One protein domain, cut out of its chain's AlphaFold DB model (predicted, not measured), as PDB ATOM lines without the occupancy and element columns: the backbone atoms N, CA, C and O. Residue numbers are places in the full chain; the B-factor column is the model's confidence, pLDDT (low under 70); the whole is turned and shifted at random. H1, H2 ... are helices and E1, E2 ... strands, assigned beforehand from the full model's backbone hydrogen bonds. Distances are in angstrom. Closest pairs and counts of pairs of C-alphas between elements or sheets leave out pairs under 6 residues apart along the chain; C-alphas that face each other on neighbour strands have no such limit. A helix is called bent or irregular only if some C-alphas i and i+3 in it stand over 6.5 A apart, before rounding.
ATOM      1  N   LEU A   3      40.866   0.553  -9.722       87.75
ATOM      2  CA  LEU A   3      41.518  -0.683  -9.305       87.75
ATOM      3  C   LEU A   3      42.828  -0.838 -10.076       87.75
ATOM      4  O   LEU A   3      42.868  -0.640 -11.294       87.75
ATOM      5  N   VAL A   4      43.903  -1.182  -9.371       87.31
ATOM      6  CA  VAL A   4      45.206  -1.478  -9.976       87.31
ATOM      7  C   VAL A   4      45.695  -2.806  -9.434       87.31
ATOM      8  O   VAL A   4      45.986  -2.927  -8.246       87.31
ATOM      9  N   ARG A   5      45.819  -3.794 -10.317       85.44
ATOM     10  CA  ARG A   5      46.327  -5.110  -9.955       85.44
ATOM     11  C   ARG A   5      47.845  -5.062  -9.864       85.44
ATOM     12  O   ARG A   5      48.521  -4.626 -10.794       85.44
ATOM     13  N   ARG A   6      48.400  -5.475  -8.727       79.81
ATOM     14  CA  ARG A   6      49.838  -5.320  -8.454       79.81
ATOM     15  C   ARG A   6      50.707  -6.343  -9.173       79.81
ATOM     16  O   ARG A   6      51.827  -6.008  -9.539       79.81
ATOM     17  N   SER A   7      50.189  -7.553  -9.379       81.62
ATOM     18  CA  SER A   7      50.922  -8.654 -10.010       81.62
ATOM     19  C   SER A   7      51.333  -8.348 -11.452       81.62
ATOM     20  O   SER A   7      52.419  -8.737 -11.872       81.62
ATOM     21  N   ASP A   8      50.504  -7.614 -12.200       84.38
ATOM     22  CA  ASP A   8      50.746  -7.317 -13.617       84.38
ATOM     23  C   ASP A   8      50.521  -5.852 -14.020       84.38
ATOM     24  O   ASP A   8      50.671  -5.489 -15.189       84.38
ATOM     25  N   GLY A   9      50.183  -4.984 -13.066       84.88
ATOM     26  CA  GLY A   9      50.009  -3.551 -13.285       84.88
ATOM     27  C   GLY A   9      48.755  -3.172 -14.072       84.88
ATOM     28  O   GLY A   9      48.626  -1.990 -14.429       84.88
ATOM     29  N   ARG A  10      47.853  -4.128 -14.352       88.50
ATOM     30  CA  ARG A  10      46.593  -3.854 -15.051       88.50
ATOM     31  C   ARG A  10      45.736  -2.891 -14.241       88.50
ATOM     32  O   ARG A  10      45.756  -2.886 -13.011       88.50
ATOM     33  N   VAL A  11      44.989  -2.057 -14.955       91.06
ATOM     34  CA  VAL A  11      44.127  -1.028 -14.372       91.06
ATOM     35  C   VAL A  11      42.690  -1.198 -14.848       91.06
ATOM     36  O   VAL A  11      42.449  -1.450 -16.032       91.06
ATOM     37  N   ARG A  12      41.734  -1.002 -13.940       90.75
ATOM     38  CA  ARG A  12      40.303  -0.885 -14.236       90.75
ATOM     39  C   ARG A  12      39.759   0.385 -13.586       90.75
ATOM     40  O   ARG A  12      40.057   0.702 -12.438       90.75
ATOM     41  N   PHE A  13      38.975   1.136 -14.348       91.56
ATOM     42  CA  PHE A  13      38.314   2.358 -13.897       91.56
ATOM     43  C   PHE A  13      36.799   2.150 -13.915       91.56
ATOM     44  O   PHE A  13      36.248   1.763 -14.945       91.56
ATOM     45  N   LEU A  14      36.128   2.449 -12.805       90.31
ATOM     46  CA  LEU A  14      34.694   2.221 -12.621       90.31
ATOM     47  C   LEU A  14      34.012   3.520 -12.183       90.31
ATOM     48  O   LEU A  14      34.426   4.162 -11.211       90.31
ATOM     49  N   VAL A  15      32.986   3.935 -12.918       89.81
ATOM     50  CA  VAL A  15      32.066   5.002 -12.527       89.81
ATOM     51  C   VAL A  15      31.029   4.378 -11.616       89.81
ATOM     52  O   VAL A  15      30.314   3.472 -12.025       89.81
ATOM     53  N   ARG A  16      30.954   4.880 -10.391       85.56
ATOM     54  CA  ARG A  16      30.014   4.417  -9.379       85.56
ATOM     55  C   ARG A  16      29.382   5.631  -8.709       85.56
ATOM     56  O   ARG A  16      30.037   6.678  -8.625       85.56
ATOM     57  N   GLU A  17      28.124   5.505  -8.304       84.00
ATOM     58  CA  GLU A  17      27.446   6.529  -7.500       84.00
ATOM     59  C   GLU A  17      27.861   6.413  -6.025       84.00
ATOM     60  O   GLU A  17      28.167   7.427  -5.398       84.00
ATOM     61  N   ASP A  18      28.003   5.179  -5.542       81.88
ATOM     62  CA  ASP A  18      28.433   4.793  -4.198       81.88
ATOM     63  C   ASP A  18      29.326   3.529  -4.248       81.88
ATOM     64  O   ASP A  18      29.779   3.111  -5.319       81.88
ATOM     65  N   LEU A  19      29.662   2.968  -3.084       77.12
ATOM     66  CA  LEU A  19      30.472   1.752  -2.961       77.12
ATOM     67  C   LEU A  19      29.638   0.514  -2.582       77.12
ATOM     68  O   LEU A  19      30.221  -0.475  -2.154       77.12
ATOM     69  N   GLU A  20      28.308   0.542  -2.727       80.75
ATOM     70  CA  GLU A  20      27.482  -0.655  -2.487       80.75
ATOM     71  C   GLU A  20      27.817  -1.729  -3.526       80.75
ATOM     72  O   GLU A  20      27.826  -1.416  -4.713       80.75
ATOM     73  N   ASP A  21      28.121  -2.960  -3.105       79.50
ATOM     74  CA  ASP A  21      28.539  -4.083  -3.968       79.50
ATOM     75  C   ASP A  21      29.876  -3.813  -4.701       79.50
ATOM     76  O   ASP A  21      30.050  -3.996  -5.910       79.50
ATOM     77  N   VAL A  22      30.834  -3.182  -4.015       79.75
ATOM     78  CA  VAL A  22      32.180  -2.908  -4.563       79.75
ATOM     79  C   VAL A  22      33.075  -4.147  -4.572       79.75
ATOM     80  O   VAL A  22      33.977  -4.259  -5.402       79.75
ATOM     81  N   ASP A  23      32.804  -5.060  -3.653       76.94
ATOM     82  CA  ASP A  23      33.396  -6.380  -3.512       76.94
ATOM     83  C   ASP A  23      33.228  -7.199  -4.796       76.94
ATOM     84  O   ASP A  23      34.234  -7.644  -5.337       76.94
ATOM     85  N   GLU A  24      32.030  -7.269  -5.387       80.31
ATOM     86  CA  GLU A  24      31.806  -7.991  -6.652       80.31
ATOM     87  C   GLU A  24      32.766  -7.537  -7.773       80.31
ATOM     88  O   GLU A  24      33.371  -8.354  -8.470       80.31
ATOM     89  N   ASP A  25      32.973  -6.221  -7.910       83.19
ATOM     90  CA  ASP A  25      33.894  -5.629  -8.892       83.19
ATOM     91  C   ASP A  25      35.367  -5.965  -8.595       83.19
ATOM     92  O   ASP A  25      36.186  -6.089  -9.515       83.19
ATOM     93  N   ILE A  26      35.724  -6.045  -7.310       79.38
ATOM     94  CA  ILE A  26      37.061  -6.414  -6.838       79.38
ATOM     95  C   ILE A  26      37.324  -7.887  -7.140       79.38
ATOM     96  O   ILE A  26      38.390  -8.196  -7.674       79.38
ATOM     97  N   VAL A  27      36.356  -8.759  -6.861       77.31
ATOM     98  CA  VAL A  27      36.424 -10.202  -7.114       77.31
ATOM     99  C   VAL A  27      36.527 -10.484  -8.605       77.31
ATOM    100  O   VAL A  27      37.463 -11.150  -9.037       77.31
ATOM    101  N   GLU A  28      35.646  -9.894  -9.419       80.56
ATOM    102  CA  GLU A  28      35.669 -10.062 -10.880       80.56
ATOM    103  C   GLU A  28      36.997  -9.584 -11.495       80.56
ATOM    104  O   GLU A  28      37.448 -10.073 -12.533       80.56
ATOM    105  N   TYR A  29      37.632  -8.584 -10.879       79.31
ATOM    106  CA  TYR A  29      38.913  -8.061 -11.344       79.31
ATOM    107  C   TYR A  29      40.139  -8.768 -10.752       79.31
ATOM    108  O   TYR A  29      41.260  -8.599 -11.262       79.31
ATOM    109  N   GLY A  30      39.930  -9.516  -9.674       72.81
ATOM    110  CA  GLY A  30      40.926 -10.293  -8.962       72.81
ATOM    111  C   GLY A  30      41.454 -11.464  -9.782       72.81
ATOM    112  O   GLY A  30      41.350 -11.505 -11.013       72.81
ATOM    113  N   ASP A  31      42.119 -12.386  -9.103       68.38
ATOM    114  CA  ASP A  31      42.378 -13.706  -9.661       68.38
ATOM    115  C   ASP A  31      41.267 -14.627  -9.145       68.38
ATOM    116  O   ASP A  31      41.048 -14.674  -7.940       68.38
ATOM    117  N   GLU A  32      40.536 -15.317 -10.029       64.56
ATOM    118  CA  GLU A  32      39.418 -16.192  -9.615       64.56
ATOM    119  C   GLU A  32      39.890 -17.308  -8.665       64.56
ATOM    120  O   GLU A  32      39.102 -17.841  -7.886       64.56
ATOM    121  N   ASP A  33      41.182 -17.641  -8.726       68.38
ATOM    122  CA  ASP A  33      41.811 -18.704  -7.953       68.38
ATOM    123  C   ASP A  33      42.518 -18.212  -6.668       68.38
ATOM    124  O   ASP A  33      42.985 -19.053  -5.894       68.38
ATOM    125  N   ASP A  34      42.638 -16.894  -6.430       68.25
ATOM    126  CA  ASP A  34      43.418 -16.339  -5.307       68.25
ATOM    127  C   ASP A  34      42.721 -15.120  -4.662       68.25
ATOM    128  O   ASP A  34      42.543 -14.090  -5.329       68.25
ATOM    129  N   PRO A  35      42.324 -15.200  -3.376       68.62
ATOM    130  CA  PRO A  35      41.645 -14.101  -2.700       68.62
ATOM    131  C   PRO A  35      42.521 -12.842  -2.638       68.62
ATOM    132  O   PRO A  35      43.747 -12.880  -2.487       68.62
ATOM    133  N   ALA A  36      41.889 -11.681  -2.800       74.94
ATOM    134  CA  ALA A  36      42.608 -10.431  -3.008       74.94
ATOM    135  C   ALA A  36      43.037  -9.786  -1.681       74.94
ATOM    136  O   ALA A  36      42.247  -9.664  -0.750       74.94
ATOM    137  N   ILE A  37      44.266  -9.258  -1.630       78.06
ATOM    138  CA  ILE A  37      44.681  -8.326  -0.571       78.06
ATOM    139  C   ILE A  37      44.399  -6.899  -1.038       78.06
ATOM    140  O   ILE A  37      45.046  -6.386  -1.963       78.06
ATOM    141  N   LEU A  38      43.464  -6.226  -0.371       79.69
ATOM    142  CA  LEU A  38      43.101  -4.851  -0.682       79.69
ATOM    143  C   LEU A  38      44.035  -3.856  -0.007       79.69
ATOM    144  O   LEU A  38      44.269  -3.902   1.193       79.69
ATOM    145  N   CYS A  39      44.543  -2.905  -0.787       77.06
ATOM    146  CA  CYS A  39      45.308  -1.766  -0.283       77.06
ATOM    147  C   CYS A  39      44.507  -0.485  -0.533       77.06
ATOM    148  O   CYS A  39      44.414  -0.049  -1.684       77.06
ATOM    149  N   THR A  40      43.964   0.132   0.515       78.00
ATOM    150  CA  THR A  40      43.213   1.397   0.412       78.00
ATOM    151  C   THR A  40      43.849   2.485   1.275       78.00
ATOM    152  O   THR A  40      44.769   2.239   2.059       78.00
ATOM    153  N   ASP A  41      43.370   3.717   1.123       73.88
ATOM    154  CA  ASP A  41      43.599   4.741   2.140       73.88
ATOM    155  C   ASP A  41      42.749   4.452   3.394       73.88
ATOM    156  O   ASP A  41      41.960   3.504   3.436       73.88
ATOM    157  N   GLN A  42      42.930   5.258   4.438       71.88
ATOM    158  CA  GLN A  42      42.181   5.163   5.695       71.88
ATOM    159  C   GLN A  42      40.775   5.771   5.639       71.88
ATOM    160  O   GLN A  42      40.233   6.197   6.661       71.88
ATOM    161  N   TYR A  43      40.174   5.875   4.457       76.38
ATOM    162  CA  TYR A  43      38.834   6.417   4.390       76.38
ATOM    163  C   TYR A  43      37.824   5.406   4.943       76.38
ATOM    164  O   TYR A  43      37.751   4.275   4.472       76.38
ATOM    165  N   SER A  44      37.005   5.831   5.911       78.25
ATOM    166  CA  SER A  44      36.068   4.963   6.649       78.25
ATOM    167  C   SER A  44      34.997   4.296   5.780       78.25
ATOM    168  O   SER A  44      34.228   3.468   6.246       78.25
ATOM    169  N   ILE A  45      34.898   4.684   4.508       75.62
ATOM    170  CA  ILE A  45      34.019   4.024   3.542       75.62
ATOM    171  C   ILE A  45      34.475   2.590   3.218       75.62
ATOM    172  O   ILE A  45      33.701   1.828   2.655       75.62
ATOM    173  N   TYR A  46      35.726   2.253   3.541       76.25
ATOM    174  CA  TYR A  46      36.298   0.918   3.378       76.25
ATOM    175  C   TYR A  46      36.232   0.080   4.660       76.25
ATOM    176  O   TYR A  46      36.739  -1.037   4.671       76.25
ATOM    177  N   ASP A  47      35.646   0.599   5.742       79.94
ATOM    178  CA  ASP A  47      35.510  -0.156   6.987       79.94
ATOM    179  C   ASP A  47      34.621  -1.391   6.746       79.94
ATOM    180  O   ASP A  47      33.503  -1.264   6.246       79.94
ATOM    181  N   GLY A  48      35.123  -2.579   7.097       76.12
ATOM    182  CA  GLY A  48      34.426  -3.858   6.903       76.12
ATOM    183  C   GLY A  48      34.579  -4.470   5.507       76.12
ATOM    184  O   GLY A  48      33.940  -5.475   5.211       76.12
ATOM    185  N   ILE A  49      35.423  -3.905   4.635       78.25
ATOM    186  CA  ILE A  49      35.662  -4.470   3.297       78.25
ATOM    187  C   ILE A  49      36.412  -5.814   3.329       78.25
ATOM    188  O   ILE A  49      36.404  -6.535   2.346       78.25
ATOM    189  N   ASP A  50      37.062  -6.171   4.431       77.25
ATOM    190  CA  ASP A  50      37.670  -7.487   4.665       77.25
ATOM    191  C   ASP A  50      36.705  -8.519   5.267       77.25
ATOM    192  O   ASP A  50      37.107  -9.650   5.524       77.25
ATOM    193  N   GLU A  51      35.435  -8.167   5.491       79.94
ATOM    194  CA  GLU A  51      34.415  -9.123   5.950       79.94
ATOM    195  C   GLU A  51      33.887 -10.026   4.818       79.94
ATOM    196  O   GLU A  51      33.135 -10.965   5.084       79.94
ATOM    197  N   TYR A  52      34.275  -9.759   3.568       75.38
ATOM    198  CA  TYR A  52      33.895 -10.544   2.393       75.38
ATOM    199  C   TYR A  52      34.839 -11.739   2.194       75.38
ATOM    200  O   TYR A  52      36.059 -11.593   2.279       75.38
ATOM    201  N   ASP A  53      34.277 -12.912   1.880       69.75
ATOM    202  CA  ASP A  53      35.004 -14.192   1.793       69.75
ATOM    203  C   ASP A  53      36.115 -14.187   0.722       69.75
ATOM    204  O   ASP A  53      37.087 -14.940   0.806       69.75
ATOM    205  N   GLU A  54      35.986 -13.340  -0.295       71.62
ATOM    206  CA  GLU A  54      36.914 -13.225  -1.417       71.62
ATOM    207  C   GLU A  54      38.089 -12.259  -1.161       71.62
ATOM    208  O   GLU A  54      38.972 -12.096  -2.015       71.62
ATOM    209  N   ILE A  55      38.117 -11.614   0.008       75.00
ATOM    210  CA  ILE A  55      39.149 -10.658   0.414       75.00
ATOM    211  C   ILE A  55      39.953 -11.267   1.568       75.00
ATOM    212  O   ILE A  55      39.506 -11.312   2.707       75.00
ATOM    213  N   ASP A  56      41.185 -11.704   1.282       76.44
ATOM    214  CA  ASP A  56      42.071 -12.343   2.278       76.44
ATOM    215  C   ASP A  56      42.598 -11.341   3.321       76.44
ATOM    216  O   ASP A  56      43.106 -11.705   4.383       76.44
ATOM    217  N   GLY A  57      42.497 -10.045   3.018       75.31
ATOM    218  CA  GLY A  57      42.775  -9.004   3.993       75.31
ATOM    219  C   GLY A  57      42.757  -7.589   3.437       75.31
ATOM    220  O   GLY A  57      42.877  -7.340   2.234       75.31
ATOM    221  N   HIS A  58      42.671  -6.635   4.363       79.81
ATOM    222  CA  HIS A  58      42.636  -5.205   4.084       79.81
ATOM    223  C   HIS A  58      43.800  -4.472   4.760       79.81
ATOM    224  O   HIS A  58      43.995  -4.506   5.973       79.81
ATOM    225  N   LEU A  59      44.606  -3.794   3.944       76.31
ATOM    226  CA  LEU A  59      45.710  -2.940   4.363       76.31
ATOM    227  C   LEU A  59      45.307  -1.473   4.170       76.31
ATOM    228  O   LEU A  59      45.448  -0.918   3.075       76.31
ATOM    229  N   ALA A  60      44.833  -0.838   5.242       68.50
ATOM    230  CA  ALA A  60      44.535   0.592   5.273       68.50
ATOM    231  C   ALA A  60      45.792   1.416   5.616       68.50
ATOM    232  O   ALA A  60      46.423   1.215   6.657       68.50
ATOM    233  N   ILE A  61      46.166   2.364   4.751       66.56
ATOM    234  CA  ILE A  61      47.394   3.164   4.909       66.56
ATOM    235  C   ILE A  61      47.093   4.511   5.584       66.56
ATOM    236  O   ILE A  61      46.339   5.324   5.045       66.56
ATOM    237  N   ASN A  62      47.721   4.770   6.740       59.56
ATOM    238  CA  ASN A  62      47.659   6.060   7.436       59.56
ATOM    239  C   ASN A  62      48.685   7.052   6.871       59.56
ATOM    240  O   ASN A  62      49.890   6.845   7.016       59.56
ATOM    241  N   HIS A  63      48.220   8.162   6.298       53.91
ATOM    242  CA  HIS A  63      49.090   9.221   5.780       53.91
ATOM    243  C   HIS A  63      49.750  10.099   6.871       53.91
ATOM    244  O   HIS A  63      50.653  10.867   6.530       53.91
ATOM    245  N   ASP A  64      49.371   9.969   8.152       50.72
ATOM    246  CA  ASP A  64      49.885  10.804   9.253       50.72
ATOM    247  C   ASP A  64      51.070  10.195  10.036       50.72
ATOM    248  O   ASP A  64      51.891  10.946  10.564       50.72
ATOM    249  N   GLU A  65      51.226   8.864  10.093       45.12
ATOM    250  CA  GLU A  65      52.271   8.220  10.925       45.12
ATOM    251  C   GLU A  65      53.183   7.228  10.183       45.12
ATOM    252  O   GLU A  65      54.305   6.980  10.629       45.12
ATOM    253  N   HIS A  66      52.786   6.709   9.015       40.25
ATOM    254  CA  HIS A  66      53.597   5.750   8.262       40.25
ATOM    255  C   HIS A  66      53.517   6.001   6.753       40.25
ATOM    256  O   HIS A  66      52.549   5.647   6.094       40.25
ATOM    257  N   TYR A  67      54.605   6.514   6.169       47.50
ATOM    258  CA  TYR A  67      54.763   6.590   4.708       47.50
ATOM    259  C   TYR A  67      54.818   5.207   4.027       47.50
ATOM    260  O   TYR A  67      54.780   5.136   2.802       47.50
ATOM    261  N   VAL A  68      54.966   4.124   4.800       43.50
ATOM    262  CA  VAL A  68      55.208   2.765   4.307       43.50
ATOM    263  C   VAL A  68      54.735   1.751   5.361       43.50
ATOM    264  O   VAL A  68      55.341   1.655   6.429       43.50
ATOM    265  N   VAL A  69      53.704   0.957   5.061       45.75
ATOM    266  CA  VAL A  69      53.490  -0.355   5.704       45.75
ATOM    267  C   VAL A  69      53.837  -1.411   4.650       45.75
ATOM    268  O   VAL A  69      52.996  -1.837   3.864       45.75
ATOM    269  N   GLY A  70      55.122  -1.766   4.562       57.16
ATOM    270  CA  GLY A  70      55.644  -2.656   3.514       57.16
ATOM    271  C   GLY A  70      55.464  -2.112   2.087       57.16
ATOM    272  O   GLY A  70      55.552  -0.913   1.855       57.16
ATOM    273  N   ASP A  71      55.203  -2.991   1.114       49.44
ATOM    274  CA  ASP A  71      54.937  -2.603  -0.281       49.44
ATOM    275  C   ASP A  71      53.558  -1.936  -0.478       49.44
ATOM    276  O   ASP A  71      53.267  -1.475  -1.580       49.44
ATOM    277  N   ALA A  72      52.673  -1.859   0.523       53.25
ATOM    278  CA  ALA A  72      51.340  -1.263   0.373       53.25
ATOM    279  C   ALA A  72      51.456   0.228   0.000       53.25
ATOM    280  O   ALA A  72      51.979   1.027   0.772       53.25
ATOM    281  N   HIS A  73      51.016   0.607  -1.210       59.62
ATOM    282  CA  HIS A  73      51.166   1.976  -1.706       59.62
ATOM    283  C   HIS A  73      50.001   2.387  -2.615       59.62
ATOM    284  O   HIS A  73      49.822   1.840  -3.705       59.62
ATOM    285  N   THR A  74      49.253   3.413  -2.207       61.38
ATOM    286  CA  THR A  74      48.188   4.061  -2.998       61.38
ATOM    287  C   THR A  74      48.722   4.886  -4.180       61.38
ATOM    288  O   THR A  74      47.973   5.172  -5.119       61.38
ATOM    289  N   ASN A  75      50.028   5.195  -4.213       64.19
ATOM    290  CA  ASN A  75      50.674   5.999  -5.261       64.19
ATOM    291  C   ASN A  75      50.448   5.461  -6.677       64.19
ATOM    292  O   ASN A  75      50.413   6.235  -7.636       64.19
ATOM    293  N   SER A  76      50.280   4.146  -6.833       70.62
ATOM    294  CA  SER A  76      49.931   3.555  -8.125       70.62
ATOM    295  C   SER A  76      48.573   4.069  -8.611       70.62
ATOM    296  O   SER A  76      48.480   4.560  -9.735       70.62
ATOM    297  N   CYS A  77      47.541   4.056  -7.765       75.94
ATOM    298  CA  CYS A  77      46.208   4.564  -8.100       75.94
ATOM    299  C   CYS A  77      46.211   6.084  -8.341       75.94
ATOM    300  O   CYS A  77      45.630   6.551  -9.326       75.94
ATOM    301  N   GLU A  78      46.921   6.859  -7.516       78.38
ATOM    302  CA  GLU A  78      47.042   8.317  -7.676       78.38
ATOM    303  C   GLU A  78      47.719   8.711  -8.997       78.38
ATOM    304  O   GLU A  78      47.267   9.613  -9.722       78.38
ATOM    305  N   ASN A  79      48.788   7.996  -9.354       82.75
ATOM    306  CA  ASN A  79      49.490   8.187 -10.613       82.75
ATOM    307  C   ASN A  79      48.555   7.909 -11.803       82.75
ATOM    308  O   ASN A  79      48.436   8.724 -12.724       82.75
ATOM    309  N   ARG A  80      47.799   6.803 -11.755       86.62
ATOM    310  CA  ARG A  80      46.808   6.451 -12.789       86.62
ATOM    311  C   ARG A  80      45.709   7.507 -12.916       86.62
ATOM    312  O   ARG A  80      45.369   7.892 -14.038       86.62
ATOM    313  N   HIS A  81      45.229   8.062 -11.803       83.88
ATOM    314  CA  HIS A  81      44.279   9.178 -11.805       83.88
ATOM    315  C   HIS A  81      44.846  10.452 -12.448       83.88
ATOM    316  O   HIS A  81      44.132  11.168 -13.161       83.88
ATOM    317  N   SER A  82      46.135  10.736 -12.252       87.12
ATOM    318  CA  SER A  82      46.799  11.872 -12.900       87.12
ATOM    319  C   SER A  82      46.873  11.711 -14.421       87.12
ATOM    320  O   SER A  82      46.582  12.669 -15.150       87.12
ATOM    321  N   PHE A  83      47.171  10.506 -14.921       90.50
ATOM    322  CA  PHE A  83      47.093  10.214 -16.356       90.50
ATOM    323  C   PHE A  83      45.665  10.338 -16.889       90.50
ATOM    324  O   PHE A  83      45.459  11.001 -17.908       90.50
ATOM    325  N   LEU A  84      44.679   9.779 -16.179       91.88
ATOM    326  CA  LEU A  84      43.269   9.854 -16.561       91.88
ATOM    327  C   LEU A  84      42.808  11.305 -16.737       91.88
ATOM    328  O   LEU A  84      42.218  11.657 -17.758       91.88
ATOM    329  N   ARG A  85      43.125  12.184 -15.779       90.19
ATOM    330  CA  ARG A  85      42.753  13.607 -15.840       90.19
ATOM    331  C   ARG A  85      43.317  14.291 -17.086       90.19
ATOM    332  O   ARG A  85      42.607  15.037 -17.761       90.19
ATOM    333  N   ASN A  86      44.586  14.044 -17.407       91.81
ATOM    334  CA  ASN A  86      45.215  14.600 -18.607       91.81
ATOM    335  C   ASN A  86      44.617  14.013 -19.891       91.81
ATOM    336  O   ASN A  86      44.395  14.737 -20.863       91.81
ATOM    337  N   TRP A  87      44.294  12.722 -19.881       93.81
ATOM    338  CA  TRP A  87      43.675  12.040 -21.006       93.81
ATOM    339  C   TRP A  87      42.259  12.571 -21.290       93.81
ATOM    340  O   TRP A  87      41.955  12.859 -22.452       93.81
ATOM    341  N   LEU A  88      41.438  12.796 -20.253       92.62
ATOM    342  CA  LEU A  88      40.074  13.334 -20.367       92.62
ATOM    343  C   LEU A  88      40.040  14.790 -20.853       92.62
ATOM    344  O   LEU A  88      39.145  15.172 -21.608       92.62
ATOM    345  N   ARG A  89      41.035  15.609 -20.480       91.56
ATOM    346  CA  ARG A  89      41.134  17.024 -20.899       91.56
ATOM    347  C   ARG A  89      41.106  17.218 -22.419       91.56
ATOM    348  O   ARG A  89      40.675  18.268 -22.888       91.56
ATOM    349  N   ARG A  90      41.522  16.212 -23.194       91.88
ATOM    350  CA  ARG A  90      41.540  16.267 -24.666       91.88
ATOM    351  C   ARG A  90      40.140  16.301 -25.286       91.88
ATOM    352  O   ARG A  90      39.995  16.839 -26.377       91.88
ATOM    353  N   PHE A  91      39.115  15.805 -24.590       89.50
ATOM    354  CA  PHE A  91      37.743  15.731 -25.111       89.50
ATOM    355  C   PHE A  91      36.920  17.013 -24.887       89.50
ATOM    356  O   PHE A  91      35.797  17.099 -25.367       89.50
ATOM    357  N   ARG A  92      37.473  18.031 -24.199       83.44
ATOM    358  CA  ARG A  92      36.825  19.340 -23.936       83.44
ATOM    359  C   ARG A  92      35.404  19.250 -23.343       83.44
ATOM    360  O   ARG A  92      34.582  20.133 -23.560       83.44
ATOM    361  N   GLY A  93      35.147  18.204 -22.564       82.69
ATOM    362  CA  GLY A  93      33.846  17.914 -21.966       82.69
ATOM    363  C   GLY A  93      33.488  16.450 -22.174       82.69
ATOM    364  O   GLY A  93      33.601  15.929 -23.277       82.69
ATOM    365  N   VAL A  94      33.084  15.771 -21.105       86.81
ATOM    366  CA  VAL A  94      32.688  14.360 -21.149       86.81
ATOM    367  C   VAL A  94      31.300  14.247 -20.538       86.81
ATOM    368  O   VAL A  94      31.055  14.750 -19.443       86.81
ATOM    369  N   SER A  95      30.377  13.623 -21.268       87.94
ATOM    370  CA  SER A  95      29.038  13.332 -20.759       87.94
ATOM    371  C   SER A  95      29.137  12.316 -19.623       87.94
ATOM    372  O   SER A  95      29.738  11.258 -19.811       87.94
ATOM    373  N   LYS A  96      28.513  12.604 -18.474       85.25
ATOM    374  CA  LYS A  96      28.460  11.671 -17.335       85.25
ATOM    375  C   LYS A  96      27.893  10.308 -17.744       85.25
ATOM    376  O   LYS A  96      28.483   9.292 -17.407       85.25
ATOM    377  N   HIS A  97      26.843  10.298 -18.569       89.25
ATOM    378  CA  HIS A  97      26.197   9.074 -19.064       89.25
ATOM    379  C   HIS A  97      27.106   8.191 -19.927       89.25
ATOM    380  O   HIS A  97      26.845   7.007 -20.076       89.25
ATOM    381  N   HIS A  98      28.173   8.757 -20.497       90.62
ATOM    382  CA  HIS A  98      29.106   8.024 -21.353       90.62
ATOM    383  C   HIS A  98      30.480   7.850 -20.704       90.62
ATOM    384  O   HIS A  98      31.364   7.251 -21.315       90.62
ATOM    385  N   LEU A  99      30.681   8.366 -19.484       92.56
ATOM    386  CA  LEU A  99      31.985   8.409 -18.828       92.56
ATOM    387  C   LEU A  99      32.600   7.011 -18.713       92.56
ATOM    388  O   LEU A  99      33.776   6.861 -19.030       92.56
ATOM    389  N   GLN A 100      31.809   5.985 -18.383       93.81
ATOM    390  CA  GLN A 100      32.304   4.608 -18.305       93.81
ATOM    391  C   GLN A 100      32.931   4.132 -19.624       93.81
ATOM    392  O   GLN A 100      33.984   3.510 -19.609       93.81
ATOM    393  N   GLY A 101      32.362   4.489 -20.781       93.25
ATOM    394  CA  GLY A 101      32.933   4.134 -22.086       93.25
ATOM    395  C   GLY A 101      34.305   4.771 -22.330       93.25
ATOM    396  O   GLY A 101      35.229   4.112 -22.807       93.25
ATOM    397  N   TYR A 102      34.472   6.036 -21.932       93.44
ATOM    398  CA  TYR A 102      35.771   6.716 -21.964       93.44
ATOM    399  C   TYR A 102      36.786   6.026 -21.044       93.44
ATOM    400  O   TYR A 102      37.927   5.797 -21.446       93.44
ATOM    401  N   LEU A 103      36.370   5.668 -19.829       94.50
ATOM    402  CA  LEU A 103      37.212   4.982 -18.850       94.50
ATOM    403  C   LEU A 103      37.598   3.564 -19.294       94.50
ATOM    404  O   LEU A 103      38.755   3.172 -19.136       94.50
ATOM    405  N   ASN A 104      36.681   2.825 -19.921       93.38
ATOM    406  CA  ASN A 104      36.937   1.505 -20.499       93.38
ATOM    407  C   ASN A 104      37.977   1.590 -21.614       93.38
ATOM    408  O   ASN A 104      38.952   0.838 -21.618       93.38
ATOM    409  N   PHE A 105      37.818   2.550 -22.530       93.38
ATOM    410  CA  PHE A 105      38.793   2.752 -23.595       93.38
ATOM    411  C   PHE A 105      40.158   3.163 -23.035       93.38
ATOM    412  O   PHE A 105      41.183   2.636 -23.459       93.38
ATOM    413  N   PHE A 106      40.193   4.042 -22.032       94.25
ATOM    414  CA  PHE A 106      41.451   4.413 -21.396       94.25
ATOM    415  C   PHE A 106      42.123   3.220 -20.695       94.25
ATOM    416  O   PHE A 106      43.316   2.997 -20.902       94.25
ATOM    417  N   SER A 107      41.359   2.401 -19.962       93.69
ATOM    418  CA  SER A 107      41.843   1.147 -19.358       93.69
ATOM    419  C   SER A 107      42.457   0.227 -20.414       93.69
ATOM    420  O   SER A 107      43.565  -0.269 -20.230       93.69
ATOM    421  N   LEU A 108      41.791   0.060 -21.564       92.81
ATOM    422  CA  LEU A 108      42.311  -0.730 -22.681       92.81
ATOM    423  C   LEU A 108      43.670  -0.197 -23.157       92.81
ATOM    424  O   LEU A 108      44.597  -0.981 -23.328       92.81
ATOM    425  N   THR A 109      43.815   1.121 -23.322       93.25
ATOM    426  CA  THR A 109      45.096   1.709 -23.752       93.25
ATOM    427  C   THR A 109      46.223   1.550 -22.733       93.25
ATOM    428  O   THR A 109      47.382   1.544 -23.128       93.25
ATOM    429  N   LEU A 110      45.907   1.423 -21.440       92.44
ATOM    430  CA  LEU A 110      46.908   1.190 -20.394       92.44
ATOM    431  C   LEU A 110      47.279  -0.289 -20.255       92.44
ATOM    432  O   LEU A 110      48.406  -0.600 -19.887       92.44
ATOM    433  N   ASN A 111      46.338  -1.188 -20.541       92.38
ATOM    434  CA  ASN A 111      46.509  -2.628 -20.346       92.38
ATOM    435  C   ASN A 111      47.082  -3.347 -21.578       92.38
ATOM    436  O   ASN A 111      47.402  -4.531 -21.498       92.38
ATOM    437  N   THR A 112      47.158  -2.689 -22.739       91.25
ATOM    438  CA  THR A 112      47.686  -3.298 -23.966       91.25
ATOM    439  C   THR A 112      48.205  -2.263 -24.961       91.25
ATOM    440  O   THR A 112      47.487  -1.354 -25.375       91.25
ATOM    441  N   ASP A 113      49.405  -2.499 -25.490       88.94
ATOM    442  CA  ASP A 113      49.988  -1.673 -26.557       88.94
ATOM    443  C   ASP A 113      49.291  -1.881 -27.912       88.94
ATOM    444  O   ASP A 113      49.267  -0.996 -28.764       88.94
ATOM    445  N   ARG A 114      48.650  -3.041 -28.103       89.69
ATOM    446  CA  ARG A 114      47.922  -3.419 -29.331       89.69
ATOM    447  C   ARG A 114      46.432  -3.061 -29.287       89.69
ATOM    448  O   ARG A 114      45.614  -3.726 -29.915       89.69
ATOM    449  N   TRP A 115      46.048  -2.037 -28.522       91.06
ATOM    450  CA  TRP A 115      44.640  -1.656 -28.334       91.06
ATOM    451  C   TRP A 115      43.908  -1.397 -29.661       91.06
ATOM    452  O   TRP A 115      42.749  -1.774 -29.802       91.06
ATOM    453  N   PHE A 116      44.587  -0.795 -30.644       88.94
ATOM    454  CA  PHE A 116      43.997  -0.479 -31.946       88.94
ATOM    455  C   PHE A 116      43.610  -1.751 -32.700       88.94
ATOM    456  O   PHE A 116      42.503  -1.868 -33.215       88.94
ATOM    457  N   GLU A 117      44.499  -2.739 -32.691       90.44
ATOM    458  CA  GLU A 117      44.258  -4.031 -33.321       90.44
ATOM    459  C   GLU A 117      43.161  -4.810 -32.602       90.44
ATOM    460  O   GLU A 117      42.340  -5.421 -33.270       90.44
ATOM    461  N   LYS A 118      43.088  -4.734 -31.265       85.00
ATOM    462  CA  LYS A 118      42.007  -5.363 -30.492       85.00
ATOM    463  C   LYS A 118      40.629  -4.776 -30.798       85.00
ATOM    464  O   LYS A 118      39.651  -5.509 -30.812       85.00
ATOM    465  N   ILE A 119      40.542  -3.467 -31.036       85.00
ATOM    466  CA  ILE A 119      39.276  -2.827 -31.430       85.00
ATOM    467  C   ILE A 119      38.867  -3.250 -32.844       85.00
ATOM    468  O   ILE A 119      37.682  -3.400 -33.122       85.00
ATOM    469  N   LEU A 120      39.840  -3.423 -33.740       84.50
ATOM    470  CA  LEU A 120      39.585  -3.811 -35.126       84.50
ATOM    471  C   LEU A 120      39.407  -5.319 -35.320       84.50
ATOM    472  O   LEU A 120      38.793  -5.727 -36.307       84.50
ATOM    473  N   SER A 121      39.940  -6.151 -34.423       79.50
ATOM    474  CA  SER A 121      39.708  -7.590 -34.458       79.50
ATOM    475  C   SER A 121      38.229  -7.845 -34.199       79.50
ATOM    476  O   SER A 121      37.689  -7.473 -33.159       79.50
ATOM    477  N   THR A 122      37.577  -8.493 -35.158       57.56
ATOM    478  CA  THR A 122      36.142  -8.809 -35.193       57.56
ATOM    479  C   THR A 122      35.640  -9.663 -34.020       57.56
ATOM    480  O   THR A 122      34.440  -9.908 -33.930       57.56
ATOM    481  N   ASP A 123      36.521 -10.070 -33.107       57.03
ATOM    482  CA  ASP A 123      36.187 -10.768 -31.864       57.03
ATOM    483  C   ASP A 123      35.428  -9.885 -30.856       57.03
ATOM    484  O   ASP A 123      34.847 -10.409 -29.918       57.03
ATOM    485  N   PHE A 124      35.357  -8.562 -31.061       51.00
ATOM    486  CA  PHE A 124      34.528  -7.667 -30.235       51.00
ATOM    487  C   PHE A 124      33.011  -7.784 -30.499       51.00
ATOM    488  O   PHE A 124      32.219  -7.234 -29.738       51.00
ATOM    489  N   TYR A 125      32.602  -8.457 -31.585       47.97
ATOM    490  CA  TYR A 125      31.197  -8.623 -31.997       47.97
ATOM    491  C   TYR A 125      30.672 -10.063 -31.844       47.97
ATOM    492  O   TYR A 125      29.613 -10.377 -32.395       47.97
TER     493      TYR A 125
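What this domain is: This is residues 3 to 125 of the 126 residues of the protein "Transposase (IS1595)" of Halorhabdus tiamatea SARL4B (UniProt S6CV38). The parts follow one another loosely along the longest axis: a small two-stranded sheet, E2 and E3, at one end, the short strand E1 near the middle between H1 and H2, and H3 beyond, with the little helices H4 and H5 at the far end. H2 runs from near the sheet's end towards H3, which lies across it and packs on E1, while residues 120 to 125 stick out as a free tail. The printed part has 123 residues, with five named helices and three named strands in the order E1, H1, E2, E3, H2, H3, H4, H5; the sheet, order E2, E3, is parallel, and the class is mixed, helices and strands. It is only just compact, close to loose, with a radius of gyration of the C-alphas of 16.1 A and spans of 45 by 34 by 27 A.

How they stand to each other: E1, residues 11 to 13, pairs with no named strand, but residues 3 to 4 pair antiparallel with its residues 11 to 12. H1, residues 22 to 29, has its C-alpha of Tyr 29 at 7.9 A from that of Arg 12, the closest C-alphas of H1 and E1. E2, residues 36 to 41, and E3, residues 55 to 61, are parallel neighbours at 21 degrees; N 59 and O 38 are 2.8 A apart and N 38 and O 57 2.9 A, within hydrogen-bond range. The closest C-alphas of H1 and E2 are those of Val 27 and Ala 36, 7.4 A apart. H2, residues 75 to 89, and E1 are near each other. H3, residues 96 to 111, has 9 pairs of C-alphas within 8 A of E1, the closest those of Phe 13 and Leu 103, 5.7 A. H2 and H3 are close but not clearly touching, with the C-alphas of Leu 84 and Phe 106 closest at 7.5 A, and run opposite ways at a steep tilt of 59 degrees. H4, residues 115 to 120, is close to H3 but not clearly touching, closest at the C-alphas of Thr 109 and Trp 115, 5.7 A. H5, residues 122 to 125, is apart from H3. In H1, H2 and H4 every O i to N i+4 pair is within hydrogen-bond range, in H3 10 of 12; H5 is too short for such a pair.

Where its parts are: E1 begins at C-alpha 11, (44.127, -1.028, -14.372). E2 is 16.1 A long and E3 16.7 A. H2 measures 21.4 A and H3 23.2 A; H3 is irregular, with C-alphas 97 and 100 7.6 A apart. H5 ends at C-alpha 125, (31.197, -8.623, -31.997).

The domain as a whole: The C-alphas of Glu 65 and Thr 122 are the two farthest apart, 51.7 A. The printed part has no cut. The links E2 to E3 and E3 to H2 are long, 13 residues each. The mean pLDDT of the printed part is 78.6; residues 31 to 35, 53, 60 to 75 and 122 to 125 are under 70.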